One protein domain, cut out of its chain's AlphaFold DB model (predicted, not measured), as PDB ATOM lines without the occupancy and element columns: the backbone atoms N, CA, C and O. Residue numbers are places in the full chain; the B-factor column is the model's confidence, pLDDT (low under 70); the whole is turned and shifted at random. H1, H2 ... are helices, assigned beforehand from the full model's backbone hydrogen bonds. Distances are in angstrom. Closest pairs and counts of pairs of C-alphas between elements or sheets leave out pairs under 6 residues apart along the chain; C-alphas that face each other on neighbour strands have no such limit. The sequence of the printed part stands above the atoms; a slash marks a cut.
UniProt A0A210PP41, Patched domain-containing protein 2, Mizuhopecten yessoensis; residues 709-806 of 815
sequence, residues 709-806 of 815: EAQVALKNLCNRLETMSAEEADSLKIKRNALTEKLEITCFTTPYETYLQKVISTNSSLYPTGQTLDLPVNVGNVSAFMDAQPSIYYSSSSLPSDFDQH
ATOM      1  N   GLU A 709     128.676 122.485 119.055       87.25
ATOM      2  CA  GLU A 709     128.538 121.144 119.616       87.25
ATOM      3  C   GLU A 709     127.065 120.782 119.865       87.25
ATOM      4  O   GLU A 709     126.635 119.686 119.494       87.25
ATOM      5  N   ALA A 710     126.267 121.699 120.430       87.12
ATOM      6  CA  ALA A 710     124.833 121.487 120.626       87.12
ATOM      7  C   ALA A 710     124.074 121.440 119.292       87.12
ATOM      8  O   ALA A 710     123.199 120.591 119.115       87.12
ATOM      9  N   GLN A 711     124.438 122.288 118.327       85.94
ATOM     10  CA  GLN A 711     123.845 122.283 116.986       85.94
ATOM     11  C   GLN A 711     124.094 120.959 116.252       85.94
ATOM     12  O   GLN A 711     123.159 120.375 115.701       85.94
ATOM     13  N   VAL A 712     125.326 120.439 116.300       88.81
ATOM     14  CA  VAL A 712     125.667 119.109 115.764       88.81
ATOM     15  C   VAL A 712     124.907 118.007 116.502       88.81
ATOM     16  O   VAL A 712     124.378 117.103 115.858       88.81
ATOM     17  N   ALA A 713     124.805 118.069 117.833       90.00
ATOM     18  CA  ALA A 713     124.080 117.069 118.617       90.00
ATOM     19  C   ALA A 713     122.577 117.029 118.279       90.00
ATOM     20  O   ALA A 713     122.027 115.948 118.066       90.00
ATOM     21  N   LEU A 714     121.926 118.192 118.172       88.44
ATOM     22  CA  LEU A 714     120.509 118.318 117.816       88.44
ATOM     23  C   LEU A 714     120.245 117.859 116.375       88.44
ATOM     24  O   LEU A 714     119.327 117.073 116.149       88.44
ATOM     25  N   LYS A 715     121.092 118.255 115.416       86.94
ATOM     26  CA  LYS A 715     121.015 117.789 114.021       86.94
ATOM     27  C   LYS A 715     121.215 116.277 113.904       86.94
ATOM     28  O   LYS A 715     120.448 115.615 113.215       86.94
ATOM     29  N   ASN A 716     122.182 115.702 114.621       90.38
ATOM     30  CA  ASN A 716     122.407 114.252 114.631       90.38
ATOM     31  C   ASN A 716     121.245 113.477 115.274       90.38
ATOM     32  O   ASN A 716     120.898 112.398 114.792       90.38
ATOM     33  N   LEU A 717     120.624 114.021 116.328       90.94
ATOM     34  CA  LEU A 717     119.421 113.444 116.931       90.94
ATOM     35  C   LEU A 717     118.244 113.465 115.946       90.94
ATOM     36  O   LEU A 717     117.617 112.429 115.738       90.94
ATOM     37  N   CYS A 718     117.982 114.610 115.313       88.19
ATOM     38  CA  CYS A 718     116.921 114.749 114.319       88.19
ATOM     39  C   CYS A 718     117.132 113.833 113.110       88.19
ATOM     40  O   CYS A 718     116.234 113.066 112.780       88.19
ATOM     41  N   ASN A 719     118.339 113.807 112.537       88.25
ATOM     42  CA  ASN A 719     118.686 112.892 111.451       88.25
ATOM     43  C   ASN A 719     118.434 111.428 111.843       88.25
ATOM     44  O   ASN A 719     117.786 110.711 111.091       88.25
ATOM     45  N   ARG A 720     118.872 110.979 113.034       89.50
ATOM     46  CA  ARG A 720     118.610 109.601 113.497       89.50
ATOM     47  C   ARG A 720     117.111 109.298 113.594       89.50
ATOM     48  O   ARG A 720     116.707 108.186 113.269       89.50
ATOM     49  N   LEU A 721     116.312 110.243 114.089       88.50
ATOM     50  CA  LEU A 721     114.868 110.066 114.242       88.50
ATOM     51  C   LEU A 721     114.159 110.029 112.876       88.50
ATOM     52  O   LEU A 721     113.324 109.157 112.654       88.50
ATOM     53  N   GLU A 722     114.525 110.916 111.948       85.31
ATOM     54  CA  GLU A 722     113.962 110.970 110.591       85.31
ATOM     55  C   GLU A 722     114.400 109.782 109.709       85.31
ATOM     56  O   GLU A 722     113.595 109.275 108.928       85.31
ATOM     57  N   THR A 723     115.643 109.295 109.841       86.38
ATOM     58  CA  THR A 723     116.191 108.157 109.069       86.38
ATOM     59  C   THR A 723     116.185 106.833 109.843       86.38
ATOM     60  O   THR A 723     117.037 105.969 109.617       86.38
ATOM     61  N   MET A 724     115.261 106.679 110.791       88.38
ATOM     62  CA  MET A 724     115.099 105.468 111.597       88.38
ATOM     63  C   MET A 724     114.721 104.255 110.725       88.38
ATOM     64  O   MET A 724     114.018 104.395 109.721       88.38
ATOM     65  N   SER A 725     115.168 103.047 111.095       88.50
ATOM     66  CA  SER A 725     114.773 101.833 110.366       88.50
ATOM     67  C   SER A 725     113.278 101.542 110.545       88.50
ATOM     68  O   SER A 725     112.672 101.933 111.544       88.50
ATOM     69  N   ALA A 726     112.672 100.827 109.590       85.12
ATOM     70  CA  ALA A 726     111.269 100.427 109.710       85.12
ATOM     71  C   ALA A 726     111.029  99.587 110.978       85.12
ATOM     72  O   ALA A 726     110.096  99.868 111.721       85.12
ATOM     73  N   GLU A 727     111.934  98.647 111.271       88.00
ATOM     74  CA  GLU A 727     111.891  97.788 112.459       88.00
ATOM     75  C   GLU A 727     111.988  98.581 113.777       88.00
ATOM     76  O   GLU A 727     111.208  98.333 114.696       88.00
ATOM     77  N   GLU A 728     112.900  99.559 113.880       89.69
ATOM     78  CA  GLU A 728     113.028 100.404 115.079       89.69
ATOM     79  C   GLU A 728     111.772 101.279 115.247       89.69
ATOM     80  O   GLU A 728     111.187 101.300 116.332       89.69
ATOM     81  N   ALA A 729     111.284 101.900 114.168       86.62
ATOM     82  CA  ALA A 729     110.090 102.745 114.195       86.62
ATOM     83  C   ALA A 729     108.804 101.977 114.543       86.62
ATOM     84  O   ALA A 729     107.991 102.473 115.325       86.62
ATOM     85  N   ASP A 730     108.635 100.759 114.021       85.50
ATOM     86  CA  ASP A 730     107.486  99.903 114.324       85.50
ATOM     87  C   ASP A 730     107.583  99.335 115.753       85.50
ATOM     88  O   ASP A 730     106.571  99.263 116.456       85.50
ATOM     89  N   SER A 731     108.794  99.028 116.248       90.56
ATOM     90  CA  SER A 731     109.010  98.630 117.651       90.56
ATOM     91  C   SER A 731     108.671  99.749 118.647       90.56
ATOM     92  O   SER A 731     108.117  99.487 119.716       90.56
ATOM     93  N   LEU A 732     108.941 101.003 118.265       86.88
ATOM     94  CA  LEU A 732     108.584 102.215 119.005       86.88
ATOM     95  C   LEU A 732     107.147 102.696 118.725       86.88
ATOM     96  O   LEU A 732     106.698 103.654 119.351       86.88
ATOM     97  N   LYS A 733     106.420 102.030 117.814       86.88
ATOM     98  CA  LYS A 733     105.050 102.356 117.374       86.88
ATOM     99  C   LYS A 733     104.874 103.805 116.899       86.88
ATOM    100  O   LYS A 733     103.839 104.427 117.142       86.88
ATOM    101  N   ILE A 734     105.884 104.351 116.224       84.81
ATOM    102  CA  ILE A 734     105.850 105.726 115.715       84.81
ATOM    103  C   ILE A 734     104.810 105.827 114.596       84.81
ATOM    104  O   ILE A 734     104.825 105.053 113.638       84.81
ATOM    105  N   LYS A 735     103.903 106.804 114.707       81.94
ATOM    106  CA  LYS A 735     102.856 107.050 113.710       81.94
ATOM    107  C   LYS A 735     103.477 107.366 112.342       81.94
ATOM    108  O   LYS A 735     104.394 108.180 112.235       81.94
ATOM    109  N   ARG A 736     102.940 106.742 111.292       80.25
ATOM    110  CA  ARG A 736     103.266 107.024 109.887       80.25
ATOM    111  C   ARG A 736     102.166 107.884 109.276       80.25
ATOM    112  O   ARG A 736     100.985 107.672 109.547       80.25
ATOM    113  N   ASN A 737     102.548 108.841 108.442       74.81
ATOM    114  CA  ASN A 737     101.616 109.724 107.767       74.81
ATOM    115  C   ASN A 737     100.914 108.995 106.611       74.81
ATOM    116  O   ASN A 737     101.564 108.575 105.655       74.81
ATOM    117  N   ALA A 738      99.586 108.896 106.663       63.84
ATOM    118  CA  ALA A 738      98.796 108.058 105.750       63.84
ATOM    119  C   ALA A 738      98.841 108.464 104.258       63.84
ATOM    120  O   ALA A 738      98.375 107.705 103.413       63.84
ATOM    121  N   LEU A 739      99.380 109.645 103.923       66.56
ATOM    122  CA  LEU A 739      99.503 110.140 102.543       66.56
ATOM    123  C   LEU A 739     100.937 110.087 101.993       66.56
ATOM    124  O   LEU A 739     101.127 110.223 100.786       66.56
ATOM    125  N   THR A 740     101.946 109.945 102.857       75.94
ATOM    126  CA  THR A 740     103.370 110.033 102.470       75.94
ATOM    127  C   THR A 740     104.240 108.897 103.007       75.94
ATOM    128  O   THR A 740     105.429 108.863 102.697       75.94
ATOM    129  N   GLU A 741     103.683 108.003 103.832       75.06
ATOM    130  CA  GLU A 741     104.318 106.858 104.522       75.06
ATOM    131  C   GLU A 741     105.503 107.195 105.456       75.06
ATOM    132  O   GLU A 741     105.971 106.342 106.220       75.06
ATOM    133  N   LYS A 742     105.947 108.456 105.467       80.81
ATOM    134  CA  LYS A 742     106.968 108.998 106.371       80.81
ATOM    135  C   LYS A 742     106.514 108.960 107.828       80.81
ATOM    136  O   LYS A 742     105.325 109.054 108.128       80.81
ATOM    137  N   LEU A 743     107.480 108.873 108.738       83.56
ATOM    138  CA  LEU A 743     107.252 109.003 110.178       83.56
ATOM    139  C   LEU A 743     106.752 110.419 110.505       83.56
ATOM    140  O   LEU A 743     107.303 111.398 110.004       83.56
ATOM    141  N   GLU A 744     105.737 110.544 111.362       81.62
ATOM    142  CA  GLU A 744     105.249 111.840 111.853       81.62
ATOM    143  C   GLU A 744     106.155 112.367 112.973       81.62
ATOM    144  O   GLU A 744     105.810 112.384 114.154       81.62
ATOM    145  N   ILE A 745     107.358 112.782 112.575       83.19
ATOM    146  CA  ILE A 745     108.394 113.353 113.435       83.19
ATOM    147  C   ILE A 745     108.619 114.799 112.992       83.19
ATOM    148  O   ILE A 745     108.925 115.061 111.832       83.19
ATOM    149  N   THR A 746     108.456 115.747 113.916       81.75
ATOM    150  CA  THR A 746     108.697 117.175 113.655       81.75
ATOM    151  C   THR A 746     110.022 117.587 114.277       81.75
ATOM    152  O   THR A 746     110.127 117.712 115.495       81.75
ATOM    153  N   CYS A 747     111.026 117.818 113.436       83.50
ATOM    154  CA  CYS A 747     112.328 118.334 113.837       83.50
ATOM    155  C   CYS A 747     112.549 119.732 113.258       83.50
ATOM    156  O   CYS A 747     112.224 119.993 112.104       83.50
ATOM    157  N   PHE A 748     113.081 120.656 114.065       77.12
ATOM    158  CA  PHE A 748     113.238 122.056 113.652       77.12
ATOM    159  C   PHE A 748     114.470 122.291 112.766       77.12
ATOM    160  O   PHE A 748     114.510 123.272 112.029       77.12
ATOM    161  N   THR A 749     115.468 121.401 112.822       80.00
ATOM    162  CA  THR A 749     116.748 121.556 112.115       80.00
ATOM    163  C   THR A 749     116.585 121.474 110.602       80.00
ATOM    164  O   THR A 749     117.044 122.363 109.896       80.00
ATOM    165  N   THR A 750     115.890 120.453 110.096       73.88
ATOM    166  CA  THR A 750     115.753 120.187 108.653       73.88
ATOM    167  C   THR A 750     114.992 121.316 107.927       73.88
ATOM    168  O   THR A 750     115.471 121.800 106.895       73.88
ATOM    169  N   PRO A 751     113.872 121.842 108.472       72.62
ATOM    170  CA  PRO A 751     113.201 123.025 107.930       72.62
ATOM    171  C   PRO A 751     114.037 124.316 108.050       72.62
ATOM    172  O   PRO A 751     114.078 125.102 107.100       72.62
ATOM    173  N   TYR A 752     114.774 124.502 109.153       74.44
ATOM    174  CA  TYR A 752     115.651 125.662 109.360       74.44
ATOM    175  C   TYR A 752     116.799 125.713 108.338       74.44
ATOM    176  O   TYR A 752     116.995 126.743 107.695       74.44
ATOM    177  N   GLU A 753     117.507 124.603 108.101       75.19
ATOM    178  CA  GLU A 753     118.551 124.532 107.063       75.19
ATOM    179  C   GLU A 753     117.976 124.791 105.661       75.19
ATOM    180  O   GLU A 753     118.556 125.548 104.880       75.19
ATOM    181  N   THR A 754     116.783 124.255 105.375       76.94
ATOM    182  CA  THR A 754     116.061 124.512 104.117       76.94
ATOM    183  C   THR A 754     115.782 126.009 103.924       76.94
ATOM    184  O   THR A 754     115.968 126.536 102.825       76.94
ATOM    185  N   TYR A 755     115.381 126.727 104.981       74.88
ATOM    186  CA  TYR A 755     115.183 128.178 104.932       74.88
ATOM    187  C   TYR A 755     116.494 128.940 104.668       74.88
ATOM    188  O   TYR A 755     116.535 129.800 103.787       74.88
ATOM    189  N   LEU A 756     117.582 128.611 105.371       73.75
ATOM    190  CA  LEU A 756     118.871 129.298 105.203       73.75
ATOM    191  C   LEU A 756     119.433 129.128 103.778       73.75
ATOM    192  O   LEU A 756     119.849 130.107 103.148       73.75
ATOM    193  N   GLN A 757     119.356 127.914 103.225       75.88
ATOM    194  CA  GLN A 757     119.750 127.621 101.842       75.88
ATOM    195  C   GLN A 757     118.855 128.343 100.813       75.88
ATOM    196  O   GLN A 757     119.348 128.848  99.797       75.88
ATOM    197  N   LYS A 758     117.546 128.465 101.084       76.19
ATOM    198  CA  LYS A 758     116.588 129.223 100.259       76.19
ATOM    199  C   LYS A 758     116.905 130.722 100.223       76.19
ATOM    200  O   LYS A 758     116.850 131.321  99.148       76.19
ATOM    201  N   VAL A 759     117.274 131.334 101.354       71.81
ATOM    202  CA  VAL A 759     117.633 132.766 101.394       71.81
ATOM    203  C   VAL A 759     118.907 133.038 100.590       71.81
ATOM    204  O   VAL A 759     118.906 133.944  99.756       71.81
ATOM    205  N   ILE A 760     119.962 132.234 100.765       72.88
ATOM    206  CA  ILE A 760     121.236 132.424 100.044       72.88
ATOM    207  C   ILE A 760     121.074 132.212  98.535       72.88
ATOM    208  O   ILE A 760     121.574 133.013  97.747       72.88
ATOM    209  N   SER A 761     120.349 131.174  98.112       73.56
ATOM    210  CA  SER A 761     120.116 130.918  96.682       73.56
ATOM    211  C   SER A 761     119.279 132.019  96.017       73.56
ATOM    212  O   SER A 761     119.616 132.455  94.914       73.56
ATOM    213  N   THR A 762     118.252 132.532  96.705       72.94
ATOM    214  CA  THR A 762     117.400 133.633  96.212       72.94
ATOM    215  C   THR A 762     118.163 134.960  96.117       72.94
ATOM    216  O   THR A 762     118.028 135.680  95.131       72.94
ATOM    217  N   ASN A 763     119.003 135.270  97.108       71.00
ATOM    218  CA  ASN A 763     119.727 136.541  97.222       71.00
ATOM    219  C   ASN A 763     121.207 136.443  96.798       71.00
ATOM    220  O   ASN A 763     122.028 137.241  97.244       71.00
ATOM    221  N   SER A 764     121.565 135.492  95.932       66.81
ATOM    222  CA  SER A 764     122.955 135.099  95.612       66.81
ATOM    223  C   SER A 764     123.895 136.203  95.087       66.81
ATOM    224  O   SER A 764     125.101 135.990  95.020       66.81
ATOM    225  N   SER A 765     123.383 137.393  94.761       68.62
ATOM    226  CA  SER A 765     124.177 138.590  94.433       68.62
ATOM    227  C   SER A 765     124.696 139.371  95.653       68.62
ATOM    228  O   SER A 765     125.585 140.204  95.498       68.62
ATOM    229  N   LEU A 766     124.163 139.108  96.853       68.44
ATOM    230  CA  LEU A 766     124.559 139.741  98.120       68.44
ATOM    231  C   LEU A 766     125.552 138.899  98.942       68.44
ATOM    232  O   LEU A 766     126.065 139.380  99.948       68.44
ATOM    233  N   TYR A 767     125.834 137.661  98.524       67.44
ATOM    234  CA  TYR A 767     126.671 136.702  99.252       67.44
ATOM    235  C   TYR A 767     127.931 136.330  98.448       67.44
ATOM    236  O   TYR A 767     127.856 136.194  97.224       67.44
ATOM    237  N   PRO A 768     129.092 136.106  99.095       66.81
ATOM    238  CA  PRO A 768     130.277 135.569  98.430       66.81
ATOM    239  C   PRO A 768     130.018 134.208  97.764       66.81
ATOM    240  O   PRO A 768     129.449 133.295  98.365       66.81
ATOM    241  N   THR A 769     130.495 134.038  96.529       63.38
ATOM    242  CA  THR A 769     130.366 132.781  95.776       63.38
ATOM    243  C   THR A 769     131.007 131.609  96.521       63.38
ATOM    244  O   THR A 769     132.220 131.600  96.728       63.38
ATOM    245  N   GLY A 770     130.198 130.604  96.870       64.44
ATOM    246  CA  GLY A 770     130.629 129.403  97.597       64.44
ATOM    247  C   GLY A 770     130.319 129.404  99.099       64.44
ATOM    248  O   GLY A 770     130.663 128.439  99.776       64.44
ATOM    249  N   GLN A 771     129.668 130.442  99.631       66.50
ATOM    250  CA  GLN A 771     129.214 130.461 101.022       66.50
ATOM    251  C   GLN A 771     127.969 129.579 101.226       66.50
ATOM    252  O   GLN A 771     126.980 129.721 100.509       66.50
ATOM    253  N   THR A 772     128.004 128.701 102.234       66.75
ATOM    254  CA  THR A 772     126.841 127.934 102.714       66.75
ATOM    255  C   THR A 772     126.541 128.276 104.175       66.75
ATOM    256  O   THR A 772     127.394 128.816 104.889       66.75
ATOM    257  N   LEU A 773     125.314 128.018 104.622       70.44
ATOM    258  CA  LEU A 773     124.830 128.408 105.946       70.44
ATOM    259  C   LEU A 773     124.009 127.263 106.536       70.44
ATOM    260  O   LEU A 773     122.787 127.318 106.638       70.44
ATOM    261  N   ASP A 774     124.733 126.201 106.862       71.50
ATOM    262  CA  ASP A 774     124.233 124.951 107.424       71.50
ATOM    263  C   ASP A 774     124.564 124.888 108.930       71.50
ATOM    264  O   ASP A 774     125.391 125.649 109.432       71.50
ATOM    265  N   LEU A 775     123.946 123.963 109.664       74.31
ATOM    266  CA  LEU A 775     124.301 123.623 111.042       74.31
ATOM    267  C   LEU A 775     125.511 122.658 111.057       74.31
ATOM    268  O   LEU A 775     125.457 121.617 110.381       74.31
ATOM    269  N   PRO A 776     126.564 122.927 111.860       76.94
ATOM    270  CA  PRO A 776     126.695 124.043 112.802       76.94
ATOM    271  C   PRO A 776     127.094 125.359 112.117       76.94
ATOM    272  O   PRO A 776     127.985 125.386 111.265       76.94
ATOM    273  N   VAL A 777     126.468 126.464 112.523       72.62
ATOM    274  CA  VAL A 777     126.582 127.734 111.796       72.62
ATOM    275  C   VAL A 777     127.909 128.434 112.097       72.62
ATOM    276  O   VAL A 777     128.220 128.772 113.238       72.62
ATOM    277  N   ASN A 778     128.710 128.674 111.058       74.81
ATOM    278  CA  ASN A 778     130.014 129.322 111.188       74.81
ATOM    279  C   ASN A 778     129.870 130.842 111.380       74.81
ATOM    280  O   ASN A 778     129.236 131.501 110.558       74.81
ATOM    281  N   VAL A 779     130.526 131.412 112.398       69.38
ATOM    282  CA  VAL A 779     130.487 132.853 112.736       69.38
ATOM    283  C   VAL A 779     130.766 133.769 111.533       69.38
ATOM    284  O   VAL A 779     130.092 134.783 111.377       69.38
ATOM    285  N   GLY A 780     131.701 133.410 110.644       69.38
ATOM    286  CA  GLY A 780     131.994 134.200 109.443       69.38
ATOM    287  C   GLY A 780     130.859 134.191 108.411       69.38
ATOM    288  O   GLY A 780     130.612 135.201 107.755       69.38
ATOM    289  N   ASN A 781     130.122 133.081 108.312       70.81
ATOM    290  CA  ASN A 781     128.964 132.964 107.425       70.81
ATOM    291  C   ASN A 781     127.708 133.594 108.049       70.81
ATOM    292  O   ASN A 781     126.913 134.196 107.332       70.81
ATOM    293  N   VAL A 782     127.570 133.538 109.380       71.94
ATOM    294  CA  VAL A 782     126.528 134.263 110.126       71.94
ATOM    295  C   VAL A 782     126.715 135.777 110.004       71.94
ATOM    296  O   VAL A 782     125.745 136.461 109.692       71.94
ATOM    297  N   SER A 783     127.938 136.304 110.171       69.62
ATOM    298  CA  SER A 783     128.205 137.743 109.989       69.62
ATOM    299  C   SER A 783     127.829 138.185 108.581       69.62
ATOM    300  O   SER A 783     126.981 139.054 108.433       69.62
ATOM    301  N   ALA A 784     128.348 137.511 107.545       71.25
ATOM    302  CA  ALA A 784     128.016 137.833 106.157       71.25
ATOM    303  C   ALA A 784     126.498 137.800 105.880       71.25
ATOM    304  O   ALA A 784     125.991 138.641 105.146       71.25
ATOM    305  N   PHE A 785     125.755 136.880 106.506       72.88
ATOM    306  CA  PHE A 785     124.293 136.842 106.433       72.88
ATOM    307  C   PHE A 785     123.618 138.022 107.150       72.88
ATOM    308  O   PHE A 785     122.685 138.605 106.598       72.88
ATOM    309  N   MET A 786     124.083 138.399 108.342       70.38
ATOM    310  CA  MET A 786     123.581 139.557 109.091       70.38
ATOM    311  C   MET A 786     123.866 140.878 108.363       70.38
ATOM    312  O   MET A 786     122.986 141.732 108.274       70.38
ATOM    313  N   ASP A 787     125.067 141.014 107.799       72.12
ATOM    314  CA  ASP A 787     125.515 142.170 107.021       72.12
ATOM    315  C   ASP A 787     124.746 142.286 105.688       72.12
ATOM    316  O   ASP A 787     124.395 143.388 105.262       72.12
ATOM    317  N   ALA A 788     124.419 141.154 105.047       71.00
ATOM    318  CA  ALA A 788     123.631 141.100 103.814       71.00
ATOM    319  C   ALA A 788     122.113 141.255 104.025       71.00
ATOM    320  O   ALA A 788     121.413 141.659 103.093       71.00
ATOM    321  N   GLN A 789     121.579 140.921 105.207       69.56
ATOM    322  CA  GLN A 789     120.144 140.976 105.539       69.56
ATOM    323  C   GLN A 789     119.881 141.649 106.909       69.56
ATOM    324  O   GLN A 789     119.264 141.048 107.798       69.56
ATOM    325  N   PRO A 790     120.284 142.919 107.107       64.44
ATOM    326  CA  PRO A 790     120.173 143.588 108.405       64.44
ATOM    327  C   PRO A 790     118.721 143.793 108.860       64.44
ATOM    328  O   PRO A 790     118.452 143.800 110.058       64.44
ATOM    329  N   SER A 791     117.761 143.911 107.935       62.41
ATOM    330  CA  SER A 791     116.326 143.946 108.256       62.41
ATOM    331  C   SER A 791     115.896 142.713 109.053       62.41
ATOM    332  O   SER A 791     115.343 142.852 110.145       62.41
ATOM    333  N   ILE A 792     116.229 141.526 108.535       63.28
ATOM    334  CA  ILE A 792     115.930 140.216 109.125       63.28
ATOM    335  C   ILE A 792     116.551 140.077 110.518       63.28
ATOM    336  O   ILE A 792     115.899 139.567 111.430       63.28
ATOM    337  N   TYR A 793     117.789 140.543 110.691       55.06
ATOM    338  CA  TYR A 793     118.498 140.451 111.965       55.06
ATOM    339  C   TYR A 793     117.949 141.420 113.028       55.06
ATOM    340  O   TYR A 793     117.647 141.002 114.144       55.06
ATOM    341  N   TYR A 794     117.776 142.703 112.689       50.16
ATOM    342  CA  TYR A 794     117.370 143.734 113.655       50.16
ATOM    343  C   TYR A 794     115.856 143.814 113.904       50.16
ATOM    344  O   TYR A 794     115.432 144.437 114.878       50.16
ATOM    345  N   SER A 795     115.017 143.217 113.051       50.72
ATOM    346  CA  SER A 795     113.558 143.271 113.185       50.72
ATOM    347  C   SER A 795     112.927 141.895 112.991       50.72
ATOM    348  O   SER A 795     112.726 141.431 111.869       50.72
ATOM    349  N   SER A 796     112.533 141.261 114.098       48.22
ATOM    350  CA  SER A 796     111.878 139.946 114.079       48.22
ATOM    351  C   SER A 796     110.525 139.953 113.346       48.22
ATOM    352  O   SER A 796     110.126 138.933 112.793       48.22
ATOM    353  N   SER A 797     109.870 141.114 113.243       48.38
ATOM    354  CA  SER A 797     108.673 141.361 112.422       48.38
ATOM    355  C   SER A 797     108.928 141.472 110.910       48.38
ATOM    356  O   SER A 797     107.984 141.720 110.166       48.38
ATOM    357  N   SER A 798     110.174 141.331 110.440       50.56
ATOM    358  CA  SER A 798     110.521 141.401 109.009       50.56
ATOM    359  C   SER A 798     110.785 140.044 108.345       50.56
ATOM    360  O   SER A 798     110.976 139.998 107.129       50.56
ATOM    361  N   LEU A 799     110.779 138.939 109.106       53.72
ATOM    362  CA  LEU A 799     110.809 137.609 108.494       53.72
ATOM    363  C   LEU A 799     109.524 137.369 107.682       53.72
ATOM    364  O   LEU A 799     108.440 137.748 108.134       53.72
ATOM    365  N   PRO A 800     109.629 136.754 106.491       52.97
ATOM    366  CA  PRO A 800     108.482 136.534 105.620       52.97
ATOM    367  C   PRO A 800     107.514 135.509 106.225       52.97
ATOM    368  O   PRO A 800     107.903 134.648 107.011       52.97
ATOM    369  N   SER A 801     106.240 135.578 105.836       49.97
ATOM    370  CA  SER A 801     105.161 134.758 106.413       49.97
ATOM    371  C   SER A 801     105.247 133.257 106.102       49.97
ATOM    372  O   SER A 801     104.459 132.481 106.634       49.97
ATOM    373  N   ASP A 802     106.170 132.830 105.237       46.81
ATOM    374  CA  ASP A 802     106.500 131.418 105.036       46.81
ATOM    375  C   ASP A 802     107.571 130.911 106.021       46.81
ATOM    376  O   ASP A 802     107.730 129.700 106.148       46.81
ATOM    377  N   PHE A 803     108.254 131.781 106.777       46.00
ATOM    378  CA  PHE A 803     109.231 131.370 107.793       46.00
ATOM    379  C   PHE A 803     108.621 130.428 108.838       46.00
ATOM    380  O   PHE A 803     109.216 129.404 109.157       46.00
ATOM    381  N   ASP A 804     107.399 130.702 109.302       43.12
ATOM    382  CA  ASP A 804     106.702 129.852 110.278       43.12
ATOM    383  C   ASP A 804     106.224 128.507 109.678       43.12
ATOM    384  O   ASP A 804     105.903 127.579 110.418       43.12
ATOM    385  N   GLN A 805     106.245 128.351 108.345       41.25
ATOM    386  CA  GLN A 805     106.115 127.043 107.672       41.25
ATOM    387  C   GLN A 805     107.448 126.271 107.636       41.25
ATOM    388  O   GLN A 805     107.448 125.056 107.448       41.25
ATOM    389  N   HIS A 806     108.579 126.967 107.804       36.53
ATOM    390  CA  HIS A 806     109.940 126.422 107.752       36.53
ATOM    391  C   HIS A 806     110.634 126.398 109.129       36.53
ATOM    392  O   HIS A 806     111.794 126.009 109.211       36.53
TER     393      HIS A 806
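This is residues 709 to 806 of the 815 residues of the protein "Patched domain-containing protein 2" of Mizuhopecten yessoensis (UniProt A0A210PP41). The model is a loose, elongated string of helices in which two long ones, H1 and H3, meet nearly at a right angle, the first residues of H3 against residues 714 to 718 of H1. H2 lies toward one end of the long axis, H4 and H5 toward the other, and the short H6 comes back to the first half of H3. The printed part has 98 residues with six named helices, H1 to H6 in chain order, and no named strand; its class is all helix. The radius of gyration of the C-alphas is 16.6 A, loose, and the C-alphas span 48 by 29 by 22 A.

Start at H3, residues 749 to 762, whose centre is the nearest to the mean of the C-alphas, at 6.0 A. Its residues 749 to 750 alone touch H1, residues 709 to 722; the closest C-alphas are those of Lys 715 and Thr 749, 6.0 A apart. The lines of H1 and H3 stand at 75 degrees, about perpendicular. H3 touches H6, residues 803 to 806, with residues 751 to 755 alone; the closest C-alphas are those of Pro 751 and His 806, 4.7 A apart. H2, residues 726 to 731, touches no helix, and its centre is 25.2 A from the mean. H4, residues 779 to 788, is only just apart from H3, with the closest C-alphas 8.3 A apart. H4 and H5, residues 790 to 794, are close but not clearly touching; the closest C-alphas are those of Met 786 and Tyr 793, 5.9 A apart. In H1, H2, H3, H4 and H5 every O i to N i+4 pair is within hydrogen-bond range, while H6 is too short for such a pair.

Find C-alpha 749 at (116.748, 121.556, 112.115); from there H3 runs 20.0 A to C-alpha 762. H1 begins at C-alpha 709, at (128.538, 121.144, 119.616), and measures 19.9 A to C-alpha 722. Next come H2, 8.4 A from C-alpha 726 to 731, and, beyond H3, H4, 14.0 A from 779 to 788. H5 covers 6.0 A from 790 to 794, and H6 covers 5.0 A, ending at C-alpha 806, at (109.940, 126.422, 107.752).

The two C-alphas farthest apart are those of Ser 731 and Ser 765, 48.6 A. The printed part has no cut. Residues 732 to 748 and 763 to 778 form long links. Mean pLDDT of the printed part is 73.2; look for values under 70 at residues 738 to 739, 764 to 772, 779 to 780, 783 and 789 to 806.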